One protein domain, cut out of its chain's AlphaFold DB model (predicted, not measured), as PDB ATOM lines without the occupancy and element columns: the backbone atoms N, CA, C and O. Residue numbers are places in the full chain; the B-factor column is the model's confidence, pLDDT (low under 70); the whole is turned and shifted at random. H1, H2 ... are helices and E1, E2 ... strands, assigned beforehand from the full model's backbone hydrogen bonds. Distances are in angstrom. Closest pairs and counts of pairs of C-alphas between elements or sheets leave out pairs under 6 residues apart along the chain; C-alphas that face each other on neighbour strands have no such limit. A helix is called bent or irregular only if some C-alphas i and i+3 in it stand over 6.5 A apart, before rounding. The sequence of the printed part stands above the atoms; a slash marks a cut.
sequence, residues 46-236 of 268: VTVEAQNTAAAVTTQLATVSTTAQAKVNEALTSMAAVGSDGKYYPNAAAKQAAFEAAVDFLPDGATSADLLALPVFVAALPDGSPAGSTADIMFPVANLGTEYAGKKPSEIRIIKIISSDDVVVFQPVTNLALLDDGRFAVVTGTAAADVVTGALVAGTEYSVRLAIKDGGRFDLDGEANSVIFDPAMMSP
ATOM      1  N   VAL A  46     308.653  77.652  26.159       92.25
ATOM      2  CA  VAL A  46     308.726  77.600  27.622       92.25
ATOM      3  C   VAL A  46     309.147  76.200  28.041       92.25
ATOM      4  O   VAL A  46     308.431  75.232  27.806       92.25
ATOM      5  N   THR A  47     310.313  76.070  28.675       91.50
ATOM      6  CA  THR A  47     310.736  74.779  29.234       91.50
ATOM      7  C   THR A  47     309.919  74.454  30.479       91.50
ATOM      8  O   THR A  47     309.859  75.260  31.407       91.50
ATOM      9  N   VAL A  48     309.315  73.267  30.498       91.44
ATOM     10  CA  VAL A  48     308.462  72.787  31.591       91.44
ATOM     11  C   VAL A  48     308.777  71.334  31.930       91.44
ATOM     12  O   VAL A  48     309.242  70.560  31.091       91.44
ATOM     13  N   GLU A  49     308.515  70.953  33.177       87.50
ATOM     14  CA  GLU A  49     308.634  69.564  33.613       87.50
ATOM     15  C   GLU A  49     307.343  68.797  33.310       87.50
ATOM     16  O   GLU A  49     306.248  69.221  33.685       87.50
ATOM     17  N   ALA A  50     307.474  67.641  32.659       89.69
ATOM     18  CA  ALA A  50     306.362  66.721  32.459       89.69
ATOM     19  C   ALA A  50     306.116  65.853  33.698       89.69
ATOM     20  O   ALA A  50     307.042  65.330  34.321       89.69
ATOM     21  N   GLN A  51     304.843  65.613  33.991       91.75
ATOM     22  CA  GLN A  51     304.395  64.600  34.937       91.75
ATOM     23  C   GLN A  51     303.778  63.434  34.168       91.75
ATOM     24  O   GLN A  51     303.017  63.641  33.232       91.75
ATOM     25  N   ASN A  52     304.083  62.198  34.556       90.38
ATOM     26  CA  ASN A  52     303.680  61.008  33.794       90.38
ATOM     27  C   ASN A  52     303.024  59.912  34.645       90.38
ATOM     28  O   ASN A  52     302.787  58.808  34.161       90.38
ATOM     29  N   THR A  53     302.718  60.189  35.916       91.69
ATOM     30  CA  THR A  53     301.936  59.254  36.736       91.69
ATOM     31  C   THR A  53     300.458  59.367  36.386       91.69
ATOM     32  O   THR A  53     299.956  60.462  36.122       91.69
ATOM     33  N   ALA A  54     299.728  58.251  36.445       89.88
ATOM     34  CA  ALA A  54     298.290  58.253  36.182       89.88
ATOM     35  C   ALA A  54     297.531  59.227  37.104       89.88
ATOM     36  O   ALA A  54     296.603  59.912  36.676       89.88
ATOM     37  N   ALA A  55     297.972  59.343  38.362       90.75
ATOM     38  CA  ALA A  55     297.410  60.275  39.334       90.75
ATOM     39  C   ALA A  55     297.651  61.748  38.961       90.75
ATOM     40  O   ALA A  55     296.733  62.560  39.080       90.75
ATOM     41  N   ALA A  56     298.855  62.097  38.495       91.25
ATOM     42  CA  ALA A  56     299.168  63.457  38.061       91.25
ATOM     43  C   ALA A  56     298.357  63.853  36.820       91.25
ATOM     44  O   ALA A  56     297.722  64.906  36.822       91.25
ATOM     45  N   VAL A  57     298.296  62.967  35.817       91.44
ATOM     46  CA  VAL A  57     297.474  63.161  34.610       91.44
ATOM     47  C   VAL A  57     296.007  63.375  34.991       91.44
ATOM     48  O   VAL A  57     295.404  64.355  34.569       91.44
ATOM     49  N   THR A  58     295.450  62.525  35.859       92.12
ATOM     50  CA  THR A  58     294.051  62.645  36.315       92.12
ATOM     51  C   THR A  58     293.798  63.946  37.086       92.12
ATOM     52  O   THR A  58     292.742  64.557  36.947       92.12
ATOM     53  N   THR A  59     294.764  64.389  37.897       94.19
ATOM     54  CA  THR A  59     294.641  65.626  38.682       94.19
ATOM     55  C   THR A  59     294.607  66.852  37.777       94.19
ATOM     56  O   THR A  59     293.736  67.699  37.949       94.19
ATOM     57  N   GLN A  60     295.513  66.932  36.801       92.81
ATOM     58  CA  GLN A  60     295.517  68.024  35.826       92.81
ATOM     59  C   GLN A  60     294.293  67.976  34.915       92.81
ATOM     60  O   GLN A  60     293.724  69.003  34.574       92.81
ATOM     61  N   LEU A  61     293.808  66.782  34.577       92.00
ATOM     62  CA  LEU A  61     292.595  66.651  33.784       92.00
ATOM     63  C   LEU A  61     291.374  67.288  34.471       92.00
ATOM     64  O   LEU A  61     290.508  67.847  33.809       92.00
ATOM     65  N   ALA A  62     291.316  67.274  35.803       93.19
ATOM     66  CA  ALA A  62     290.233  67.909  36.549       93.19
ATOM     67  C   ALA A  62     290.280  69.453  36.542       93.19
ATOM     68  O   ALA A  62     289.307  70.077  36.972       93.19
ATOM     69  N   THR A  63     291.378  70.076  36.091       92.69
ATOM     70  CA  THR A  63     291.534  71.542  36.067       92.69
ATOM     71  C   THR A  63     291.109  72.170  34.738       92.69
ATOM     72  O   THR A  63     290.794  73.359  34.706       92.69
ATOM     73  N   VAL A  64     291.051  71.382  33.659       92.38
ATOM     74  CA  VAL A  64     290.731  71.867  32.308       92.38
ATOM     75  C   VAL A  64     289.225  71.845  32.007       92.38
ATOM     76  O   VAL A  64     288.406  71.333  32.777       92.38
ATOM     77  N   SER A  65     288.834  72.433  30.871       92.25
ATOM     78  CA  SER A  65     287.431  72.542  30.444       92.25
ATOM     79  C   SER A  65     286.763  71.173  30.250       92.25
ATOM     80  O   SER A  65     287.425  70.163  30.024       92.25
ATOM     81  N   THR A  66     285.428  71.113  30.274       92.56
ATOM     82  CA  THR A  66     284.703  69.845  30.061       92.56
ATOM     83  C   THR A  66     284.928  69.256  28.665       92.56
ATOM     84  O   THR A  66     284.894  68.039  28.506       92.56
ATOM     85  N   THR A  67     285.161  70.105  27.659       91.69
ATOM     86  CA  THR A  67     285.493  69.675  26.291       91.69
ATOM     87  C   THR A  67     286.863  69.007  26.251       91.69
ATOM     88  O   THR A  67     286.973  67.882  25.764       91.69
ATOM     89  N   ALA A  68     287.876  69.650  26.841       92.50
ATOM     90  CA  ALA A  68     289.213  69.078  26.968       92.50
ATOM     91  C   ALA A  68     289.173  67.755  27.748       92.50
ATOM     92  O   ALA A  68     289.698  66.735  27.298       92.50
ATOM     93  N   GLN A  69     288.430  67.739  28.863       93.56
ATOM     94  CA  GLN A  69     288.218  66.539  29.664       93.56
ATOM     95  C   GLN A  69     287.658  65.374  28.858       93.56
ATOM     96  O   GLN A  69     288.138  64.252  28.999       93.56
ATOM     97  N   ALA A  70     286.644  65.612  28.026       92.25
ATOM     98  CA  ALA A  70     286.030  64.560  27.225       92.25
ATOM     99  C   ALA A  70     287.041  63.921  26.261       92.25
ATOM    100  O   ALA A  70     287.142  62.696  26.220       92.25
ATOM    101  N   LYS A  71     287.834  64.738  25.559       90.38
ATOM    102  CA  LYS A  71     288.798  64.264  24.558       90.38
ATOM    103  C   LYS A  71     289.951  63.475  25.181       90.38
ATOM    104  O   LYS A  71     290.295  62.395  24.706       90.38
ATOM    105  N   VAL A  72     290.507  63.953  26.296       91.19
ATOM    106  CA  VAL A  72     291.556  63.208  27.012       91.19
ATOM    107  C   VAL A  72     290.988  61.937  27.654       91.19
ATOM    108  O   VAL A  72     291.631  60.895  27.594       91.19
ATOM    109  N   ASN A  73     289.778  61.963  28.227       91.31
ATOM    110  CA  ASN A  73     289.154  60.755  28.788       91.31
ATOM    111  C   ASN A  73     288.863  59.696  27.720       91.31
ATOM    112  O   ASN A  73     289.046  58.503  27.974       91.31
ATOM    113  N   GLU A  74     288.427  60.116  26.532       89.12
ATOM    114  CA  GLU A  74     288.268  59.232  25.382       89.12
ATOM    115  C   GLU A  74     289.598  58.559  25.040       89.12
ATOM    116  O   GLU A  74     289.654  57.331  24.961       89.12
ATOM    117  N   ALA A  75     290.684  59.329  24.952       87.50
ATOM    118  CA  ALA A  75     292.022  58.797  24.720       87.50
ATOM    119  C   ALA A  75     292.493  57.845  25.832       87.50
ATOM    120  O   ALA A  75     292.973  56.752  25.543       87.50
ATOM    121  N   LEU A  76     292.319  58.193  27.108       88.06
ATOM    122  CA  LEU A  76     292.729  57.326  28.221       88.06
ATOM    123  C   LEU A  76     291.928  56.019  28.269       88.06
ATOM    124  O   LEU A  76     292.474  54.978  28.626       88.06
ATOM    125  N   THR A  77     290.654  56.052  27.884       87.31
ATOM    126  CA  THR A  77     289.778  54.871  27.903       87.31
ATOM    127  C   THR A  77     290.014  53.966  26.696       87.31
ATOM    128  O   THR A  77     290.054  52.745  26.836       87.31
ATOM    129  N   SER A  78     290.144  54.549  25.503       80.88
ATOM    130  CA  SER A  78     290.241  53.799  24.245       80.88
ATOM    131  C   SER A  78     291.679  53.443  23.871       80.88
ATOM    132  O   SER A  78     291.908  52.403  23.250       80.88
ATOM    133  N   MET A  79     292.653  54.254  24.288       79.69
ATOM    134  CA  MET A  79     294.034  54.158  23.819       79.69
ATOM    135  C   MET A  79     295.055  53.903  24.916       79.69
ATOM    136  O   MET A  79     296.178  53.561  24.565       79.69
ATOM    137  N   ALA A  80     294.725  54.016  26.206       86.31
ATOM    138  CA  ALA A  80     295.703  53.828  27.276       86.31
ATOM    139  C   ALA A  80     295.459  52.576  28.133       86.31
ATOM    140  O   ALA A  80     294.350  52.055  28.248       86.31
ATOM    141  N   ALA A  81     296.530  52.088  28.749       88.75
ATOM    142  CA  ALA A  81     296.528  51.100  29.818       88.75
ATOM    143  C   ALA A  81     297.463  51.572  30.938       88.75
ATOM    144  O   ALA A  81     298.453  52.257  30.678       88.75
ATOM    145  N   VAL A  82     297.161  51.212  32.187       89.00
ATOM    146  CA  VAL A  82     298.035  51.530  33.325       89.00
ATOM    147  C   VAL A  82     299.113  50.453  33.442       89.00
ATOM    148  O   VAL A  82     298.800  49.276  33.626       89.00
ATOM    149  N   GLY A  83     300.375  50.858  33.326       87.81
ATOM    150  CA  GLY A  83     301.533  50.000  33.550       87.81
ATOM    151  C   GLY A  83     301.722  49.652  35.028       87.81
ATOM    152  O   GLY A  83     301.174  50.296  35.924       87.81
ATOM    153  N   SER A  84     302.550  48.645  35.312       89.81
ATOM    154  CA  SER A  84     302.888  48.252  36.691       89.81
ATOM    155  C   SER A  84     303.631  49.338  37.479       89.81
ATOM    156  O   SER A  84     303.700  49.272  38.701       89.81
ATOM    157  N   ASP A  85     304.192  50.329  36.787       89.44
ATOM    158  CA  ASP A  85     304.842  51.517  37.344       89.44
ATOM    159  C   ASP A  85     303.856  52.668  37.643       89.44
ATOM    160  O   ASP A  85     304.279  53.751  38.047       89.44
ATOM    161  N   GLY A  86     302.548  52.449  37.459       90.31
ATOM    162  CA  GLY A  86     301.499  53.424  37.766       90.31
ATOM    163  C   GLY A  86     301.363  54.559  36.747       90.31
ATOM    164  O   GLY A  86     300.771  55.595  37.065       90.31
ATOM    165  N   LYS A  87     301.907  54.396  35.537       91.44
ATOM    166  CA  LYS A  87     301.800  55.364  34.434       91.44
ATOM    167  C   LYS A  87     300.832  54.872  33.364       91.44
ATOM    168  O   LYS A  87     300.632  53.669  33.214       91.44
ATOM    169  N   TYR A  88     300.245  55.794  32.611       91.00
ATOM    170  CA  TYR A  88     299.482  55.442  31.414       91.00
ATOM    171  C   TYR A  88     300.430  55.206  30.240       91.00
ATOM    172  O   TYR A  88     301.345  55.995  30.033       91.00
ATOM    173  N   TYR A  89     300.178  54.174  29.443       91.00
ATOM    174  CA  TYR A  89     300.867  53.906  28.180       91.00
ATOM    175  C   TYR A  89     299.854  53.596  27.083       91.00
ATOM    176  O   TYR A  89     298.817  53.006  27.397       91.00
ATOM    177  N   PRO A  90     300.160  53.896  25.809       90.19
ATOM    178  CA  PRO A  90     299.409  53.371  24.679       90.19
ATOM    179  C   PRO A  90     299.176  51.853  24.788       90.19
ATOM    180  O   PRO A  90     300.116  51.073  24.958       90.19
ATOM    181  N   ASN A  91     297.913  51.433  24.715       89.81
ATOM    182  CA  ASN A  91     297.498  50.036  24.741       89.81
ATOM    183  C   ASN A  91     297.768  49.352  23.384       89.81
ATOM    184  O   ASN A  91     298.188  49.985  22.416       89.81
ATOM    185  N   ALA A  92     297.522  48.042  23.297       89.19
ATOM    186  CA  ALA A  92     297.807  47.272  22.084       89.19
ATOM    187  C   ALA A  92     297.030  47.761  20.844       89.19
ATOM    188  O   ALA A  92     297.578  47.752  19.745       89.19
ATOM    189  N   ALA A  93     295.784  48.218  21.012       87.31
ATOM    190  CA  ALA A  93     294.982  48.736  19.905       87.31
ATOM    191  C   ALA A  93     295.533  50.077  19.394       87.31
ATOM    192  O   ALA A  93     295.684  50.253  18.189       87.31
ATOM    193  N   ALA A  94     295.916  50.981  20.301       87.69
ATOM    194  CA  ALA A  94     296.540  52.254  19.950       87.69
ATOM    195  C   ALA A  94     297.895  52.068  19.252       87.69
ATOM    196  O   ALA A  94     298.182  52.746  18.268       87.69
ATOM    197  N   LYS A  95     298.707  51.104  19.710       89.44
ATOM    198  CA  LYS A  95     299.955  50.730  19.026       89.44
ATOM    199  C   LYS A  95     299.704  50.222  17.611       89.44
ATOM    200  O   LYS A  95     300.419  50.612  16.694       89.44
ATOM    201  N   GLN A  96     298.702  49.362  17.430       89.69
ATOM    202  CA  GLN A  96     298.350  48.831  16.115       89.69
ATOM    203  C   GLN A  96     297.893  49.940  15.164       89.69
ATOM    204  O   GLN A  96     298.425  50.050  14.064       89.69
ATOM    205  N   ALA A  97     296.966  50.787  15.607       86.94
ATOM    206  CA  ALA A  97     296.467  51.893  14.802       86.94
ATOM    207  C   ALA A  97     297.581  52.859  14.390       86.94
ATOM    208  O   ALA A  97     297.684  53.256  13.232       86.94
ATOM    209  N   ALA A  98     298.463  53.203  15.325       87.62
ATOM    210  CA  ALA A  98     299.557  54.101  15.018       87.62
ATOM    211  C   ALA A  98     300.629  53.477  14.130       87.62
ATOM    212  O   ALA A  98     301.220  54.186  13.322       87.62
ATOM    213  N   PHE A  99     300.870  52.169  14.245       89.94
ATOM    214  CA  PHE A  99     301.706  51.449  13.293       89.94
ATOM    215  C   PHE A  99     301.124  51.539  11.881       89.94
ATOM    216  O   PHE A  99     301.834  51.928  10.962       89.94
ATOM    217  N   GLU A 100     299.833  51.246  11.711       89.25
ATOM    218  CA  GLU A 100     299.158  51.311  10.409       89.25
ATOM    219  C   GLU A 100     299.192  52.721   9.816       89.25
ATOM    220  O   GLU A 100     299.494  52.890   8.636       89.25
ATOM    221  N   ALA A 101     298.948  53.740  10.640       85.62
ATOM    222  CA  ALA A 101     298.940  55.129  10.202       85.62
ATOM    223  C   ALA A 101     300.350  55.710   9.971       85.62
ATOM    224  O   ALA A 101     300.494  56.700   9.253       85.62
ATOM    225  N   ALA A 102     301.393  55.106  10.552       86.50
ATOM    226  CA  ALA A 102     302.775  55.565  10.427       86.50
ATOM    227  C   ALA A 102     303.685  54.624   9.621       86.50
ATOM    228  O   ALA A 102     304.887  54.882   9.567       86.50
ATOM    229  N   VAL A 103     303.153  53.564   9.000       87.44
ATOM    230  CA  VAL A 103     303.947  52.503   8.348       87.44
ATOM    231  C   VAL A 103     304.943  53.051   7.321       87.44
ATOM    232  O   VAL A 103     306.083  52.598   7.278       87.44
ATOM    233  N   ASP A 104     304.570  54.106   6.595       85.38
ATOM    234  CA  ASP A 104     305.418  54.769   5.593       85.38
ATOM    235  C   ASP A 104     306.656  55.468   6.190       85.38
ATOM    236  O   ASP A 104     307.589  55.833   5.473       85.38
ATOM    237  N   PHE A 105     306.672  55.688   7.506       80.31
ATOM    238  CA  PHE A 105     307.780  56.313   8.228       80.31
ATOM    239  C   PHE A 105     308.646  55.306   8.984       80.31
ATOM    240  O   PHE A 105     309.688  55.699   9.520       80.31
ATOM    241  N   LEU A 106     308.210  54.048   9.074       84.88
ATOM    242  CA  LEU A 106     308.859  53.014   9.865       84.88
ATOM    243  C   LEU A 106     309.880  52.225   9.032       84.88
ATOM    244  O   LEU A 106     309.781  52.180   7.806       84.88
ATOM    245  N   PRO A 107     310.879  51.600   9.679       82.56
ATOM    246  CA  PRO A 107     311.764  50.667   8.995       82.56
ATOM    247  C   PRO A 107     310.978  49.505   8.372       82.56
ATOM    248  O   PRO A 107     310.052  48.979   8.995       82.56
ATOM    249  N   ASP A 108     311.393  49.065   7.184       82.50
ATOM    250  CA  ASP A 108     310.820  47.886   6.531       82.50
ATOM    251  C   ASP A 108     310.823  46.674   7.477       82.50
ATOM    252  O   ASP A 108     311.814  46.393   8.156       82.50
ATOM    253  N   GLY A 109     309.707  45.943   7.504       82.50
ATOM    254  CA  GLY A 109     309.551  44.739   8.325       82.50
ATOM    255  C   GLY A 109     309.266  44.990   9.808       82.50
ATOM    256  O   GLY A 109     309.073  44.018  10.534       82.50
ATOM    257  N   ALA A 110     309.201  46.247  10.262       86.69
ATOM    258  CA  ALA A 110     308.718  46.565  11.602       86.69
ATOM    259  C   ALA A 110     307.268  46.095  11.801       86.69
ATOM    260  O   ALA A 110     306.477  46.012  10.859       86.69
ATOM    261  N   THR A 111     306.908  45.840  13.051       89.62
ATOM    262  CA  THR A 111     305.558  45.499  13.496       89.62
ATOM    263  C   THR A 111     305.091  46.472  14.578       89.62
ATOM    264  O   THR A 111     305.877  47.215  15.170       89.62
ATOM    265  N   SER A 112     303.795  46.461  14.897       88.00
ATOM    266  CA  SER A 112     303.246  47.284  15.982       88.00
ATOM    267  C   SER A 112     303.813  46.936  17.366       88.00
ATOM    268  O   SER A 112     303.790  47.780  18.266       88.00
ATOM    269  N   ALA A 113     304.353  45.725  17.546       87.94
ATOM    270  CA  ALA A 113     305.016  45.308  18.780       87.94
ATOM    271  C   ALA A 113     306.366  46.012  18.988       87.94
ATOM    272  O   ALA A 113     306.744  46.258  20.134       87.94
ATOM    273  N   ASP A 114     307.033  46.393  17.896       87.44
ATOM    274  CA  ASP A 114     308.350  47.035  17.910       87.44
ATOM    275  C   ASP A 114     308.277  48.528  18.265       87.44
ATOM    276  O   ASP A 114     309.292  49.155  18.567       87.44
ATOM    277  N   LEU A 115     307.077  49.122  18.251       88.62
ATOM    278  CA  LEU A 115     306.886  50.502  18.686       88.62
ATOM    279  C   LEU A 115     307.110  50.631  20.198       88.62
ATOM    280  O   LEU A 115     306.383  50.056  21.028       88.62
ATOM    281  N   LEU A 116     308.078  51.473  20.556       88.62
ATOM    282  CA  LEU A 116     308.353  51.833  21.938       88.62
ATOM    283  C   LEU A 116     307.296  52.834  22.414       88.62
ATOM    284  O   LEU A 116     307.207  53.958  21.922       88.62
ATOM    285  N   ALA A 117     306.484  52.423  23.385       88.69
ATOM    286  CA  ALA A 117     305.495  53.296  24.001       88.69
ATOM    287  C   ALA A 117     306.162  54.263  24.977       88.69
ATOM    288  O   ALA A 117     306.845  53.827  25.905       88.69
ATOM    289  N   LEU A 118     305.905  55.561  24.811       88.31
ATOM    290  CA  LEU A 118     306.219  56.550  25.834       88.31
ATOM    291  C   LEU A 118     305.020  56.648  26.792       88.31
ATOM    292  O   LEU A 118     303.873  56.463  26.369       88.31
ATOM    293  N   PRO A 119     305.250  56.880  28.095       88.88
ATOM    294  CA  PRO A 119     304.163  57.111  29.022       88.88
ATOM    295  C   PRO A 119     303.442  58.399  28.632       88.88
ATOM    296  O   PRO A 119     304.076  59.392  28.273       88.88
ATOM    297  N   VAL A 120     302.118  58.384  28.756       90.69
ATOM    298  CA  VAL A 120     301.307  59.587  28.597       90.69
ATOM    299  C   VAL A 120     301.740  60.583  29.660       90.69
ATOM    300  O   VAL A 120     301.798  60.248  30.848       90.69
ATOM    301  N   PHE A 121     302.040  61.801  29.233       91.62
ATOM    302  CA  PHE A 121     302.422  62.865  30.143       91.62
ATOM    303  C   PHE A 121     301.442  64.029  30.105       91.62
ATOM    304  O   PHE A 121     300.656  64.194  29.172       91.62
ATOM    305  N   VAL A 122     301.527  64.833  31.156       93.75
ATOM    306  CA  VAL A 122     300.915  66.146  31.253       93.75
ATOM    307  C   VAL A 122     301.984  67.184  31.568       93.75
ATOM    308  O   VAL A 122     302.869  66.943  32.396       93.75
ATOM    309  N   ALA A 123     301.903  68.334  30.913       94.69
ATOM    310  CA  ALA A 123     302.769  69.475  31.158       94.69
ATOM    311  C   ALA A 123     301.917  70.738  31.301       94.69
ATOM    312  O   ALA A 123     301.186  71.103  30.386       94.69
ATOM    313  N   ALA A 124     302.011  71.398  32.453       94.00
ATOM    314  CA  ALA A 124     301.326  72.661  32.697       94.00
ATOM    315  C   ALA A 124     302.275  73.827  32.403       94.00
ATOM    316  O   ALA A 124     303.389  73.882  32.931       94.00
ATOM    317  N   LEU A 125     301.830  74.761  31.568       93.75
ATOM    318  CA  LEU A 125     302.521  76.020  31.341       93.75
ATOM    319  C   LEU A 125     302.373  76.929  32.576       93.75
ATOM    320  O   LEU A 125     301.325  76.921  33.222       93.75
ATOM    321  N   PRO A 126     303.398  77.732  32.919       92.25
ATOM    322  CA  PRO A 126     303.314  78.681  34.022       92.25
ATOM    323  C   PRO A 126     302.159  79.673  33.857       92.25
ATOM    324  O   PRO A 126     301.878  80.132  32.744       92.25
ATOM    325  N   ASP A 127     301.556  80.078  34.974       87.50
ATOM    326  CA  ASP A 127     300.519  81.109  34.990       87.50
ATOM    327  C   ASP A 127     300.994  82.390  34.293       87.50
ATOM    328  O   ASP A 127     302.086  82.905  34.549       87.50
ATOM    329  N   GLY A 128     300.147  82.928  33.414       84.38
ATOM    330  CA  GLY A 128     300.465  84.125  32.635       84.38
ATOM    331  C   GLY A 128     301.344  83.872  31.407       84.38
ATOM    332  O   GLY A 128     301.750  84.842  30.762       84.38
ATOM    333  N   SER A 129     301.613  82.609  31.053       88.75
ATOM    334  CA  SER A 129     302.173  82.272  29.740       88.75
ATOM    335  C   SER A 129     301.288  82.846  28.622       88.75
ATOM    336  O   SER A 129     300.058  82.820  28.742       88.75
ATOM    337  N   PRO A 130     301.875  83.393  27.541       85.50
ATOM    338  CA  PRO A 130     301.108  83.831  26.381       85.50
ATOM    339  C   PRO A 130     300.190  82.723  25.851       85.50
ATOM    340  O   PRO A 130     300.574  81.558  25.793       85.50
ATOM    341  N   ALA A 131     298.983  83.093  25.419       81.44
ATOM    342  CA  ALA A 131     298.072  82.141  24.789       81.44
ATOM    343  C   ALA A 131     298.736  81.500  23.557       81.44
ATOM    344  O   ALA A 131     299.269  82.207  22.695       81.44
ATOM    345  N   GLY A 132     298.692  80.169  23.474       82.06
ATOM    346  CA  GLY A 132     299.365  79.417  22.416       82.06
ATOM    347  C   GLY A 132     300.887  79.364  22.563       82.06
ATOM    348  O   GLY A 132     301.587  79.255  21.553       82.06
ATOM    349  N   SER A 133     301.403  79.485  23.787       94.06
ATOM    350  CA  SER A 133     302.794  79.169  24.112       94.06
ATOM    351  C   SER A 133     303.143  77.722  23.755       94.06
ATOM    352  O   SER A 133     302.290  76.835  23.731       94.06
ATOM    353  N   THR A 134     304.423  77.486  23.479       95.75
ATOM    354  CA  THR A 134     304.946  76.157  23.152       95.75
ATOM    355  C   THR A 134     305.712  75.626  24.347       95.75
ATOM    356  O   THR A 134     306.677  76.246  24.783       95.75
ATOM    357  N   ALA A 135     305.296  74.490  24.891       95.25
ATOM    358  CA  ALA A 135     306.056  73.794  25.909       95.25
ATOM    359  C   ALA A 135     307.223  73.047  25.269       95.25
ATOM    360  O   ALA A 135     307.045  72.321  24.295       95.25
ATOM    361  N   ASP A 136     308.401  73.203  25.855       94.44
ATOM    362  CA  ASP A 136     309.569  72.376  25.608       94.44
ATOM    363  C   ASP A 136     309.694  71.364  26.749       94.44
ATOM    364  O   ASP A 136     310.012  71.714  27.891       94.44
ATOM    365  N   ILE A 137     309.394  70.114  26.419       92.75
ATOM    366  CA  ILE A 137     309.173  69.035  27.369       92.75
ATOM    367  C   ILE A 137     310.317  68.041  27.249       92.75
ATOM    368  O   ILE A 137     310.501  67.400  26.215       92.75
ATOM    369  N   MET A 138     311.082  67.895  28.328       89.12
ATOM    370  CA  MET A 138     312.174  66.930  28.395       89.12
ATOM    371  C   MET A 138     311.648  65.558  28.815       89.12
ATOM    372  O   MET A 138     311.055  65.400  29.883       89.12
ATOM    373  N   PHE A 139     311.937  64.550  28.004       85.12
ATOM    374  CA  PHE A 139     311.565  63.171  28.238       85.12
ATOM    375  C   PHE A 139     312.813  62.270  28.252       85.12
ATOM    376  O   PHE A 139     313.414  62.033  27.199       85.12
ATOM    377  N   PRO A 140     313.235  61.749  29.420       82.81
ATOM    378  CA  PRO A 140     314.327  60.788  29.478       82.81
ATOM    379  C   PRO A 140     313.856  59.450  28.898       82.81
ATOM    380  O   PRO A 140     312.941  58.817  29.429       82.81
ATOM    381  N   VAL A 141     314.491  59.002  27.815       80.88
ATOM    382  CA  VAL A 141     314.207  57.694  27.213       80.88
ATOM    383  C   VAL A 141     315.273  56.719  27.691       80.88
ATOM    384  O   VAL A 141     316.440  56.805  27.301       80.88
ATOM    385  N   ALA A 142     314.873  55.791  28.560       79.00
ATOM    386  CA  ALA A 142     315.775  54.757  29.048       79.00
ATOM    387  C   ALA A 142     316.365  53.972  27.869       79.00
ATOM    388  O   ALA A 142     315.654  53.616  26.938       79.00
ATOM    389  N   ASN A 143     317.670  53.698  27.926       84.31
ATOM    390  CA  ASN A 143     318.399  52.902  26.934       84.31
ATOM    391  C   ASN A 143     318.414  53.444  25.496       84.31
ATOM    392  O   ASN A 143     318.895  52.726  24.622       84.31
ATOM    393  N   LEU A 144     318.013  54.696  25.236       88.12
ATOM    394  CA  LEU A 144     318.017  55.254  23.875       88.12
ATOM    395  C   LEU A 144     319.381  55.107  23.180       88.12
ATOM    396  O   LEU A 144     319.453  54.750  22.009       88.12
ATOM    397  N   GLY A 145     320.482  55.322  23.909       88.38
ATOM    398  CA  GLY A 145     321.828  55.172  23.353       88.38
ATOM    399  C   GLY A 145     322.172  53.736  22.964       88.38
ATOM    400  O   GLY A 145     322.919  53.525  22.013       88.38
ATOM    401  N   THR A 146     321.625  52.754  23.681       89.38
ATOM    402  CA  THR A 146     321.825  51.326  23.403       89.38
ATOM    403  C   THR A 146     320.922  50.856  22.270       89.38
ATOM    404  O   THR A 146     321.409  50.203  21.354       89.38
ATOM    405  N   GLU A 147     319.634  51.203  22.310       87.00
ATOM    406  CA  GLU A 147     318.659  50.795  21.295       87.00
ATOM    407  C   GLU A 147     319.001  51.391  19.928       87.00
ATOM    408  O   GLU A 147     319.012  50.676  18.935       87.00
ATOM    409  N   TYR A 148     319.378  52.672  19.877       90.56
ATOM    410  CA  TYR A 148     319.648  53.406  18.635       90.56
ATOM    411  C   TYR A 148     321.145  53.591  18.371       90.56
ATOM    412  O   TYR A 148     321.546  54.521  17.669       90.56
ATOM    413  N   ALA A 149     321.994  52.723  18.926       92.38
ATOM    414  CA  ALA A 149     323.439  52.816  18.757       92.38
ATOM    415  C   ALA A 149     323.830  52.877  17.267       92.38
ATOM    416  O   ALA A 149     323.412  52.057  16.451       92.38
ATOM    417  N   GLY A 150     324.646  53.866  16.899       91.81
ATOM    418  CA  GLY A 150     325.076  54.091  15.516       91.81
ATOM    419  C   GLY A 150     324.083  54.872  14.642       91.81
ATOM    420  O   GLY A 150     324.472  55.320  13.564       91.81
ATOM    421  N   LYS A 151     322.841  55.086  15.093       91.88
ATOM    422  CA  LYS A 151     321.828  55.887  14.388       91.88
ATOM    423  C   LYS A 151     321.947  57.357  14.733       91.88
ATOM    424  O   LYS A 151     322.326  57.716  15.844       91.88
ATOM    425  N   LYS A 152     321.591  58.228  13.796       92.50
ATOM    426  CA  LYS A 152     321.454  59.665  14.047       92.50
ATOM    427  C   LYS A 152     320.050  59.986  14.565       92.50
ATOM    428  O   LYS A 152     319.094  59.340  14.142       92.50
ATOM    429  N   PRO A 153     319.871  61.057  15.355       91.94
ATOM    430  CA  PRO A 153     318.541  61.536  15.743       91.94
ATOM    431  C   PRO A 153     317.585  61.796  14.571       91.94
ATOM    432  O   PRO A 153     316.385  61.588  14.702       91.94
ATOM    433  N   SER A 154     318.106  62.160  13.392       90.44
ATOM    434  CA  SER A 154     317.312  62.305  12.161       90.44
ATOM    435  C   SER A 154     316.675  61.002  11.652       90.44
ATOM    436  O   SER A 154     315.780  61.037  10.809       90.44
ATOM    437  N   GLU A 155     317.154  59.847  12.116       89.69
ATOM    438  CA  GLU A 155     316.632  58.519  11.776       89.69
ATOM    439  C   GLU A 155     315.581  58.028  12.784       89.69
ATOM    440  O   GLU A 155     314.905  57.044  12.515       89.69
ATOM    441  N   ILE A 156     315.399  58.728  13.906       90.06
ATOM    442  CA  ILE A 156     314.353  58.426  14.886       90.06
ATOM    443  C   ILE A 156     313.037  59.040  14.400       90.06
ATOM    444  O   ILE A 156     313.014  60.144  13.844       90.06
ATOM    445  N   ARG A 157     311.924  58.333  14.590       90.62
ATOM    446  CA  ARG A 157     310.575  58.891  14.450       90.62
ATOM    447  C   ARG A 157     309.890  58.864  15.802       90.62
ATOM    448  O   ARG A 157     309.915  57.850  16.494       90.62
ATOM    449  N   ILE A 158     309.256  59.977  16.148       92.25
ATOM    450  CA  ILE A 158     308.370  60.065  17.303       92.25
ATOM    451  C   ILE A 158     306.969  60.311  16.769       92.25
ATOM    452  O   ILE A 158     306.736  61.273  16.037       92.25
ATOM    453  N   ILE A 159     306.066  59.400  17.095       91.31
ATOM    454  CA  ILE A 159     304.702  59.332  16.594       91.31
ATOM    455  C   ILE A 159     303.785  59.788  17.723       91.31
ATOM    456  O   ILE A 159     303.653  59.109  18.741       91.31
ATOM    457  N   LYS A 160     303.161  60.945  17.544       91.00
ATOM    458  CA  LYS A 160     302.076  61.455  18.380       91.00
ATOM    459  C   LYS A 160     300.790  60.736  18.003       91.00
ATOM    460  O   LYS A 160     300.424  60.701  16.827       91.00
ATOM    461  N   ILE A 161     300.081  60.237  19.005       88.44
ATOM    462  CA  ILE A 161     298.735  59.693  18.830       88.44
ATOM    463  C   ILE A 161     297.739  60.832  19.048       88.44
ATOM    464  O   ILE A 161     297.729  61.447  20.115       88.44
ATOM    465  N   ILE A 162     296.917  61.135  18.046       86.31
ATOM    466  CA  ILE A 162     295.860  62.153  18.154       86.31
ATOM    467  C   ILE A 162     294.533  61.489  18.522       86.31
ATOM    468  O   ILE A 162     293.819  61.958  19.408       86.31
ATOM    469  N   SER A 163     294.234  60.368  17.872       82.44
ATOM    470  CA  SER A 163     293.058  59.527  18.093       82.44
ATOM    471  C   SER A 163     293.395  58.077  17.738       82.44
ATOM    472  O   SER A 163     294.531  57.749  17.395       82.44
ATOM    473  N   SER A 164     292.403  57.188  17.799       76.56
ATOM    474  CA  SER A 164     292.558  55.787  17.392       76.56
ATOM    475  C   SER A 164     292.817  55.593  15.894       76.56
ATOM    476  O   SER A 164     293.009  54.464  15.470       76.56
ATOM    477  N   ASP A 165     292.747  56.650  15.088       79.81
ATOM    478  CA  ASP A 165     292.838  56.620  13.625       79.81
ATOM    479  C   ASP A 165     293.657  57.781  13.028       79.81
ATOM    480  O   ASP A 165     293.920  57.773  11.826       79.81
ATOM    481  N   ASP A 166     294.103  58.746  13.840       83.25
ATOM    482  CA  ASP A 166     294.961  59.856  13.413       83.25
ATOM    483  C   ASP A 166     296.253  59.897  14.235       83.25
ATOM    484  O   ASP A 166     296.254  59.870  15.474       83.25
ATOM    485  N   VAL A 167     297.371  60.005  13.522       88.44
ATOM    486  CA  VAL A 167     298.702  60.170  14.100       88.44
ATOM    487  C   VAL A 167     299.468  61.250  13.363       88.44
ATOM    488  O   VAL A 167     299.285  61.493  12.169       88.44
ATOM    489  N   VAL A 168     300.398  61.874  14.076       90.88
ATOM    490  CA  VAL A 168     301.326  62.841  13.492       90.88
ATOM    491  C   VAL A 168     302.748  62.538  13.922       90.88
ATOM    492  O   VAL A 168     302.990  62.021  15.006       90.88
ATOM    493  N   VAL A 169     303.715  62.839  13.061       91.25
ATOM    494  CA  VAL A 169     305.128  62.569  13.332       91.25
ATOM    495  C   VAL A 169     305.825  63.872  13.694       91.25
ATOM    496  O   VAL A 169     305.748  64.847  12.943       91.25
ATOM    497  N   PHE A 170     306.528  63.884  14.825       94.31
ATOM    498  CA  PHE A 170     307.406  64.994  15.172       94.31
ATOM    499  C   PHE A 170     308.607  65.036  14.226       94.31
ATOM    500  O   PHE A 170     309.182  64.005  13.870       94.31
ATOM    501  N   GLN A 171     309.036  66.237  13.853       94.00
ATOM    502  CA  GLN A 171     310.189  66.420  12.977       94.00
ATOM    503  C   GLN A 171     311.461  66.712  13.789       94.00
ATOM    504  O   GLN A 171     311.436  67.591  14.654       94.00
ATOM    505  N   PRO A 172     312.586  66.034  13.506       94.62
ATOM    506  CA  PRO A 172     313.834  66.272  14.218       94.62
ATOM    507  C   PRO A 172     314.397  67.661  13.893       94.62
ATOM    508  O   PRO A 172     314.246  68.157  12.772       94.62
ATOM    509  N   VAL A 173     315.095  68.261  14.853       94.56
ATOM    510  CA  VAL A 173     315.880  69.491  14.671       94.56
ATOM    511  C   VAL A 173     317.360  69.244  14.938       94.56
ATOM    512  O   VAL A 173     317.737  68.279  15.599       94.56
ATOM    513  N   THR A 174     318.212  70.122  14.414       92.94
ATOM    514  CA  THR A 174     319.676  70.058  14.577       92.94
ATOM    515  C   THR A 174     320.219  71.080  15.573       92.94
ATOM    516  O   THR A 174     321.400  71.036  15.904       92.94
ATOM    517  N   ASN A 175     319.377  71.992  16.061       90.94
ATOM    518  CA  ASN A 175     319.686  72.942  17.122       90.94
ATOM    519  C   ASN A 175     318.406  73.240  17.931       90.94
ATOM    520  O   ASN A 175     317.301  73.027  17.435       90.94
ATOM    521  N   LEU A 176     318.548  73.723  19.170       90.31
ATOM    522  CA  LEU A 176     317.395  74.011  20.033       90.31
ATOM    523  C   LEU A 176     316.612  75.266  19.614       90.31
ATOM    524  O   LEU A 176     315.445  75.386  19.964       90.31
ATOM    525  N   ALA A 177     317.216  76.187  18.858       89.62
ATOM    526  CA  ALA A 177     316.535  77.395  18.381       89.62
ATOM    527  C   ALA A 177     315.422  77.084  17.366       89.62
ATOM    528  O   ALA A 177     314.481  77.860  17.237       89.62
ATOM    529  N   LEU A 178     315.527  75.941  16.684       91.81
ATOM    530  CA  LEU A 178     314.541  75.418  15.741       91.81
ATOM    531  C   LEU A 178     313.405  74.630  16.415       91.81
ATOM    532  O   LEU A 178     312.527  74.135  15.705       91.81
ATOM    533  N   LEU A 179     313.420  74.462  17.744       92.94
ATOM    534  CA  LEU A 179     312.295  73.849  18.447       92.94
ATOM    535  C   LEU A 179     311.052  74.738  18.329       92.94
ATOM    536  O   LEU A 179     311.047  75.911  18.700       92.94
ATOM    537  N   ASP A 180     309.991  74.137  17.810       94.38
ATOM    538  CA  ASP A 180     308.675  74.728  17.600       94.38
ATOM    539  C   ASP A 180     307.629  73.602  17.596       94.38
ATOM    540  O   ASP A 180     308.000  72.428  17.640       94.38
ATOM    541  N   ASP A 181     306.341  73.931  17.546       95.56
ATOM    542  CA  ASP A 181     305.259  72.939  17.571       95.56
ATOM    543  C   ASP A 181     305.509  71.765  16.607       95.56
ATOM    544  O   ASP A 181     305.762  71.950  15.410       95.56
ATOM    545  N   GLY A 182     305.463  70.540  17.133       95.00
ATOM    546  CA  GLY A 182     305.699  69.332  16.348       95.00
ATOM    547  C   GLY A 182     307.162  69.056  16.011       95.00
ATOM    548  O   GLY A 182     307.451  68.253  15.120       95.00
ATOM    549  N   ARG A 183     308.107  69.697  16.702       95.88
ATOM    550  CA  ARG A 183     309.544  69.429  16.575       95.88
ATOM    551  C   ARG A 183     310.076  68.653  17.768       95.88
ATOM    552  O   ARG A 183     309.572  68.777  18.882       95.88
ATOM    553  N   PHE A 184     311.140  67.891  17.538       96.00
ATOM    554  CA  PHE A 184     311.887  67.262  18.619       96.00
ATOM    555  C   PHE A 184     313.397  67.373  18.448       96.00
ATOM    556  O   PHE A 184     313.912  67.425  17.331       96.00
ATOM    557  N   ALA A 185     314.111  67.347  19.568       95.06
ATOM    558  CA  ALA A 185     315.564  67.245  19.618       95.06
ATOM    559  C   ALA A 185     315.984  66.054  20.484       95.06
ATOM    560  O   ALA A 185     315.280  65.684  21.419       95.06
ATOM    561  N   VAL A 186     317.157  65.487  20.212       95.12
ATOM    562  CA  VAL A 186     317.821  64.548  21.127       95.12
ATOM    563  C   VAL A 186     318.989  65.272  21.778       95.12
ATOM    564  O   VAL A 186     319.759  65.939  21.091       95.12
ATOM    565  N   VAL A 187     319.122  65.148  23.094       94.44
ATOM    566  CA  VAL A 187     320.171  65.793  23.894       94.44
ATOM    567  C   VAL A 187     320.822  64.776  24.833       94.44
ATOM    568  O   VAL A 187     320.222  63.750  25.154       94.44
ATOM    569  N   THR A 188     322.049  65.035  25.280       91.94
ATOM    570  CA  THR A 188     322.745  64.162  26.243       91.94
ATOM    571  C   THR A 188     322.336  64.508  27.677       91.94
ATOM    572  O   THR A 188     322.506  65.643  28.117       91.94
ATOM    573  N   GLY A 189     321.833  63.539  28.441       84.62
ATOM    574  CA  GLY A 189     321.326  63.781  29.797       84.62
ATOM    575  C   GLY A 189     320.139  64.755  29.836       84.62
ATOM    576  O   GLY A 189     319.396  64.880  28.864       84.62
ATOM    577  N   THR A 190     319.928  65.430  30.970       72.94
ATOM    578  CA  THR A 190     318.734  66.268  31.229       72.94
ATOM    579  C   THR A 190     319.001  67.777  31.260       72.94
ATOM    580  O   THR A 190     318.056  68.556  31.300       72.94
ATOM    581  N   ALA A 191     320.267  68.203  31.224       71.12
ATOM    582  CA  ALA A 191     320.675  69.611  31.314       71.12
ATOM    583  C   ALA A 191     321.485  70.095  30.095       71.12
ATOM    584  O   ALA A 191     322.123  71.146  30.149       71.12
ATOM    585  N   ALA A 192     321.518  69.318  29.009       78.12
ATOM    586  CA  ALA A 192     322.316  69.661  27.838       78.12
ATOM    587  C   ALA A 192     321.729  70.846  27.060       78.12
ATOM    588  O   ALA A 192     320.543  70.882  26.734       78.12
ATOM    589  N   ALA A 193     322.613  71.790  26.729       78.94
ATOM    590  CA  ALA A 193     322.315  72.952  25.896       78.94
ATOM    591  C   ALA A 193     322.437  72.657  24.390       78.94
ATOM    592  O   ALA A 193     321.964  73.444  23.573       78.94
ATOM    593  N   ASP A 194     323.046  71.525  24.028       87.12
ATOM    594  CA  ASP A 194     323.354  71.175  22.645       87.12
ATOM    595  C   ASP A 194     322.554  69.960  22.174       87.12
ATOM    596  O   ASP A 194     322.371  68.975  22.897       87.12
ATOM    597  N   VAL A 195     322.116  70.031  20.916       93.81
ATOM    598  CA  VAL A 195     321.447  68.928  20.225       93.81
ATOM    599  C   VAL A 195     322.485  67.933  19.725       93.81
ATOM    600  O   VAL A 195     323.490  68.297  19.111       93.81
ATOM    601  N   VAL A 196     322.219  66.649  19.941       94.75
ATOM    602  CA  VAL A 196     322.993  65.564  19.346       94.75
ATOM    603  C   VAL A 196     322.684  65.516  17.851       94.75
ATOM    604  O   VAL A 196     321.536  65.379  17.443       94.75
ATOM    605  N   THR A 197     323.711  65.620  17.014       93.94
ATOM    606  CA  THR A 197     323.574  65.552  15.544       93.94
ATOM    607  C   THR A 197     324.314  64.359  14.933       93.94
ATOM    608  O   THR A 197     324.028  63.947  13.807       93.94
ATOM    609  N   GLY A 198     325.266  63.795  15.682       93.88
ATOM    610  CA  GLY A 198     326.021  62.602  15.317       93.88
ATOM    611  C   GLY A 198     325.282  61.299  15.623       93.88
ATOM    612  O   GLY A 198     324.131  61.296  16.052       93.88
ATOM    613  N   ALA A 199     325.972  60.183  15.390       95.19
ATOM    614  CA  ALA A 199     325.477  58.865  15.765       95.19
ATOM    615  C   ALA A 199     325.382  58.728  17.294       95.19
ATOM    616  O   ALA A 199     326.286  59.159  18.013       95.19
ATOM    617  N   LEU A 200     324.307  58.107  17.774       94.31
ATOM    618  CA  LEU A 200     324.113  57.793  19.184       94.31
ATOM    619  C   LEU A 200     325.080  56.694  19.629       94.31
ATOM    620  O   LEU A 200     325.425  55.787  18.866       94.31
ATOM    621  N   VAL A 201     325.529  56.792  20.877       93.50
ATOM    622  CA  VAL A 201     326.559  55.927  21.452       93.50
ATOM    623  C   VAL A 201     325.945  55.046  22.535       93.50
ATOM    624  O   VAL A 201     325.324  55.543  23.478       93.50
ATOM    625  N   ALA A 202     326.163  53.733  22.424       93.44
ATOM    626  CA  ALA A 202     325.727  52.759  23.421       93.44
ATOM    627  C   ALA A 202     326.224  53.126  24.827       93.44
ATOM    628  O   ALA A 202     327.369  53.541  25.007       93.44
ATOM    629  N   GLY A 203     325.351  52.979  25.826       88.44
ATOM    630  CA  GLY A 203     325.650  53.337  27.216       88.44
ATOM    631  C   GLY A 203     325.639  54.839  27.530       88.44
ATOM    632  O   GLY A 203     325.856  55.202  28.683       88.44
ATOM    633  N   THR A 204     325.374  55.713  26.553       90.81
ATOM    634  CA  THR A 204     325.144  57.143  26.812       90.81
ATOM    635  C   THR A 204     323.677  57.386  27.152       90.81
ATOM    636  O   THR A 204     322.780  56.896  26.464       90.81
ATOM    637  N   GLU A 205     323.433  58.159  28.208       90.81
ATOM    638  CA  GLU A 205     322.091  58.607  28.568       90.81
ATOM    639  C   GLU A 205     321.671  59.775  27.678       90.81
ATOM    640  O   GLU A 205     322.330  60.818  27.629       90.81
ATOM    641  N   TYR A 206     320.547  59.602  26.991       92.12
ATOM    642  CA  TYR A 206     319.955  60.625  26.146       92.12
ATOM    643  C   TYR A 206     318.539  60.941  26.614       92.12
ATOM    644  O   TYR A 206     317.823  60.077  27.124       92.12
ATOM    645  N   SER A 207     318.129  62.177  26.370       91.69
ATOM    646  CA  SER A 207     316.749  62.619  26.521       91.69
ATOM    647  C   SER A 207     316.234  63.156  25.195       91.69
ATOM    648  O   SER A 207     316.994  63.653  24.361       91.69
ATOM    649  N   VAL A 208     314.925  63.075  25.014       92.75
ATOM    650  CA  VAL A 208     314.210  63.724  23.922       92.75
ATOM    651  C   VAL A 208     313.598  65.013  24.451       92.75
ATOM    652  O   VAL A 208     312.995  65.012  25.516       92.75
ATOM    653  N   ARG A 209     313.709  66.102  23.696       93.50
ATOM    654  CA  ARG A 209     312.920  67.319  23.906       93.50
ATOM    655  C   ARG A 209     311.792  67.349  22.893       93.50
ATOM    656  O   ARG A 209     312.084  67.285  21.702       93.50
ATOM    657  N   LEU A 210     310.551  67.433  23.348       94.88
ATOM    658  CA  LEU A 210     309.366  67.588  22.507       94.88
ATOM    659  C   LEU A 210     308.862  69.021  22.629       94.88
ATOM    660  O   LEU A 210     308.651  69.500  23.741       94.88
ATOM    661  N   ALA A 211     308.663  69.693  21.500       95.56
ATOM    662  CA  ALA A 211     308.047  71.008  21.462       95.56
ATOM    663  C   ALA A 211     306.579  70.879  21.036       95.56
ATOM    664  O   ALA A 211     306.285  70.423  19.928       95.56
ATOM    665  N   ILE A 212     305.662  71.246  21.933       95.81
ATOM    666  CA  ILE A 212     304.212  71.124  21.733       95.81
ATOM    667  C   ILE A 212     303.549  72.448  22.076       95.81
ATOM    668  O   ILE A 212     303.746  72.993  23.160       95.81
ATOM    669  N   LYS A 213     302.771  72.986  21.146       95.81
ATOM    670  CA  LYS A 213     301.992  74.202  21.356       95.81
ATOM    671  C   LYS A 213     300.684  73.894  22.070       95.81
ATOM    672  O   LYS A 213     299.925  73.065  21.586       95.81
ATOM    673  N   ASP A 214     300.410  74.623  23.148       95.19
ATOM    674  CA  ASP A 214     299.122  74.614  23.855       95.19
ATOM    675  C   ASP A 214     297.992  75.047  22.906       95.19
ATOM    676  O   ASP A 214     298.075  76.094  22.249       95.19
ATOM    677  N   GLY A 215     296.976  74.195  22.763       93.38
ATOM    678  CA  GLY A 215     295.924  74.349  21.753       93.38
ATOM    679  C   GLY A 215     296.363  74.115  20.301       93.38
ATOM    680  O   GLY A 215     295.661  74.491  19.358       93.38
ATOM    681  N   GLY A 216     297.558  73.556  20.094       93.62
ATOM    682  CA  GLY A 216     298.102  73.186  18.789       93.62
ATOM    683  C   GLY A 216     297.648  71.805  18.319       93.62
ATOM    684  O   GLY A 216     296.931  71.084  19.006       93.62
ATOM    685  N   ARG A 217     298.107  71.393  17.129       92.62
ATOM    686  CA  ARG A 217     297.781  70.059  16.581       92.62
ATOM    687  C   ARG A 217     298.418  68.933  17.396       92.62
ATOM    688  O   ARG A 217     297.887  67.830  17.417       92.62
ATOM    689  N   PHE A 218     299.566  69.194  18.014       93.44
ATOM    690  CA  PHE A 218     300.284  68.213  18.825       93.44
ATOM    691  C   PHE A 218     299.792  68.167  20.276       93.44
ATOM    692  O   PHE A 218     300.214  67.284  21.021       93.44
ATOM    693  N   ASP A 219     298.885  69.056  20.674       93.94
ATOM    694  CA  ASP A 219     298.200  68.981  21.958       93.94
ATOM    695  C   ASP A 219     296.991  68.051  21.847       93.94
ATOM    696  O   ASP A 219     296.169  68.191  20.937       93.94
ATOM    697  N   LEU A 220     296.901  67.046  22.724       92.94
ATOM    698  CA  LEU A 220     295.875  66.011  22.591       92.94
ATOM    699  C   LEU A 220     294.474  66.606  22.690       92.94
ATOM    700  O   LEU A 220     293.596  66.205  21.926       92.94
ATOM    701  N   ASP A 221     294.238  67.542  23.606       92.44
ATOM    702  CA  ASP A 221     292.918  68.151  23.739       92.44
ATOM    703  C   ASP A 221     292.668  69.234  22.668       92.44
ATOM    704  O   ASP A 221     291.544  69.373  22.183       92.44
ATOM    705  N   GLY A 222     293.732  69.861  22.160       92.56
ATOM    706  CA  GLY A 222     293.680  70.909  21.144       92.56
ATOM    707  C   GLY A 222     293.098  72.226  21.663       92.56
ATOM    708  O   GLY A 222     292.709  73.072  20.860       92.56
ATOM    709  N   GLU A 223     293.028  72.412  22.980       92.75
ATOM    710  CA  GLU A 223     292.486  73.604  23.626       92.75
ATOM    711  C   GLU A 223     293.621  74.468  24.183       92.75
ATOM    712  O   GLU A 223     294.519  73.967  24.837       92.75
ATOM    713  N   ALA A 224     293.577  75.786  23.971       92.88
ATOM    714  CA  ALA A 224     294.567  76.701  24.550       92.88
ATOM    715  C   ALA A 224     294.229  76.983  26.024       92.88
ATOM    716  O   ALA A 224     293.572  77.982  26.342       92.88
ATOM    717  N   ASN A 225     294.595  76.054  26.907       92.19
ATOM    718  CA  ASN A 225     294.191  76.034  28.312       92.19
ATOM    719  C   ASN A 225     295.379  75.982  29.292       92.19
ATOM    720  O   ASN A 225     295.172  75.820  30.497       92.19
ATOM    721  N   SER A 226     296.594  76.186  28.780       93.81
ATOM    722  CA  SER A 226     297.864  76.113  29.506       93.81
ATOM    723  C   SER A 226     298.237  74.712  30.000       93.81
ATOM    724  O   SER A 226     299.130  74.592  30.840       93.81
ATOM    725  N   VAL A 227     297.596  73.651  29.511       93.88
ATOM    726  CA  VAL A 227     297.873  72.271  29.917       93.88
ATOM    727  C   VAL A 227     297.947  71.380  28.687       93.88
ATOM    728  O   VAL A 227     296.964  71.151  28.007       93.88
ATOM    729  N   ILE A 228     299.118  70.791  28.470       94.19
ATOM    730  CA  ILE A 228     299.360  69.877  27.358       94.19
ATOM    731  C   ILE A 228     299.251  68.444  27.848       94.19
ATOM    732  O   ILE A 228     299.930  68.057  28.804       94.19
ATOM    733  N   PHE A 229     298.464  67.639  27.139       92.00
ATOM    734  CA  PHE A 229     298.412  66.188  27.319       92.00
ATOM    735  C   PHE A 229     299.006  65.488  26.099       92.00
ATOM    736  O   PHE A 229     298.669  65.809  24.956       92.00
ATOM    737  N   ASP A 230     299.872  64.497  26.319       86.31
ATOM    738  CA  ASP A 230     300.536  63.835  25.199       86.31
ATOM    739  C   ASP A 230     300.774  62.328  25.368       86.31
ATOM    740  O   ASP A 230     301.593  61.904  26.187       86.31
ATOM    741  N   PRO A 231     300.083  61.506  24.557       78.81
ATOM    742  CA  PRO A 231     300.487  60.150  24.233       78.81
ATOM    743  C   PRO A 231     301.390  60.131  22.985       78.81
ATOM    744  O   PRO A 231     300.953  60.422  21.868       78.81
ATOM    745  N   ALA A 232     302.629  59.675  23.160       83.88
ATOM    746  CA  ALA A 232     303.585  59.501  22.071       83.88
ATOM    747  C   ALA A 232     304.211  58.095  22.058       83.88
ATOM    748  O   ALA A 232     304.217  57.361  23.047       83.88
ATOM    749  N   MET A 233     304.753  57.715  20.906       84.75
ATOM    750  CA  MET A 233     305.533  56.496  20.689       84.75
ATOM    751  C   MET A 233     306.799  56.815  19.908       84.75
ATOM    752  O   MET A 233     306.893  57.848  19.249       84.75
ATOM    753  N   MET A 234     307.759  55.902  19.940       85.50
ATOM    754  CA  MET A 234     308.988  55.984  19.164       85.50
ATOM    755  C   MET A 234     309.111  54.775  18.232       85.50
ATOM    756  O   MET A 234     308.806  53.646  18.621       85.50
ATOM    757  N   SER A 235     309.533  55.018  16.990       81.69
ATOM    758  CA  SER A 235     309.824  53.966  16.009       81.69
ATOM    759  C   SER A 235     311.018  53.130  16.448       81.69
ATOM    760  O   SER A 235     312.001  53.754  16.828       81.69
ATOM    761  N   PRO A 236     311.037  51.800  16.273       79.88
ATOM    762  CA  PRO A 236     312.199  50.978  16.605       79.88
ATOM    763  C   PRO A 236     313.474  51.432  15.880       79.88
ATOM    764  O   PRO A 236     313.429  51.922  14.749       79.88
TER     765      PRO A 236
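What this domain is: This is residues 46 to 236 of the 268 residues of the protein "SYNERG-CTERM sorting domain-containing protein" of Synergistetes bacterium (UniProt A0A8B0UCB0). A strongly twisted seven-strand sheet is curled like part of a barrel, and the two-strand sheet E4 and E10 is partly face to face with it, its strands crossed. H3 packs on E6 and E7 of the large sheet, and H1 packs on E4, with H2 and the small hairpin E2 and E3 nearby. The printed part has 191 residues, with four named helices and eleven named strands in the order E1 H1 H2 E2 E3 H3 E4 E5 H4 E6 E7 E8 E9 E10 E11. The large sheet runs E1 E5 E9 E8 E7 E6 E11 and is mixed; the class is mixed, helices and strands, with 91 residues, under half, in named elements. The whole is compact, with a radius of gyration of the C-alphas of 15.7 A and spans of 46 by 36 by 30 A.

Where its parts are: In the large sheet, E1 is residues 46 to 48, starting at C-alpha 46 (308.726, 77.600, 27.622); E5 is 134 to 140, 19.1 A; E9 is 206 to 213, 23.0 A; E8 is 183 to 188, 17.2 A; E7 is 167 to 172, 16.3 A; E6 is 158 to 161; and E11 is 232 to 234, ending at C-alpha 234 (308.988, 55.984, 19.164). E4 is 121 to 124, E10 is 227 to 230, E2 is 80 to 82 and E3 is 88 to 90. H1 is 54 to 61, H2 is 66 to 79 and H3 is 92 to 105, the last two 19.3 A each; H4 is 144 to 147.

How they stand to each other: E5 and E9 are antiparallel, with N 139 and O 208 2.7 A apart; E8 and E7 are parallel, with N 184 and O 171 at 2.9 A. The large sheet and the sheet E4 and E10 form a sandwich, two sheets face to face, the parts that face each other 8.8 A centre to centre and the strands of the one at 61 degrees to those of the other; E4 and E10 are antiparallel, with N 228 and O 123 within hydrogen-bond range at 2.8 A. H3 and the large sheet make two layers, a helix on one face of a sheet, at a height over the sheet of 8.8 A; the closest C-alphas of H3 and E7 are those of Ala 98 and Val 167, 6.2 A. H3 is irregular, with C-alphas 101 and 104 8.0 A apart. H1 and H2, a helical hairpin, only just touch, with 3 pairs of C-alphas within 8 A, the closest Leu 61 and Gln 69 at 6.0 A. H4 only grazes the large sheet. Every O i to N i+4 pair is within hydrogen-bond range in H1 and H2, 8 of 10 in H3; H4 is too short for one.

The domain as a whole: The C-alphas farthest apart, of Gly 109 and Gly 128, are 47.2 A apart. The printed part has no cut; the links H3 to E4, E8 to E9 and E9 to E10 are long. Mean pLDDT of the printed part is 89.7, and no printed residue is under 70.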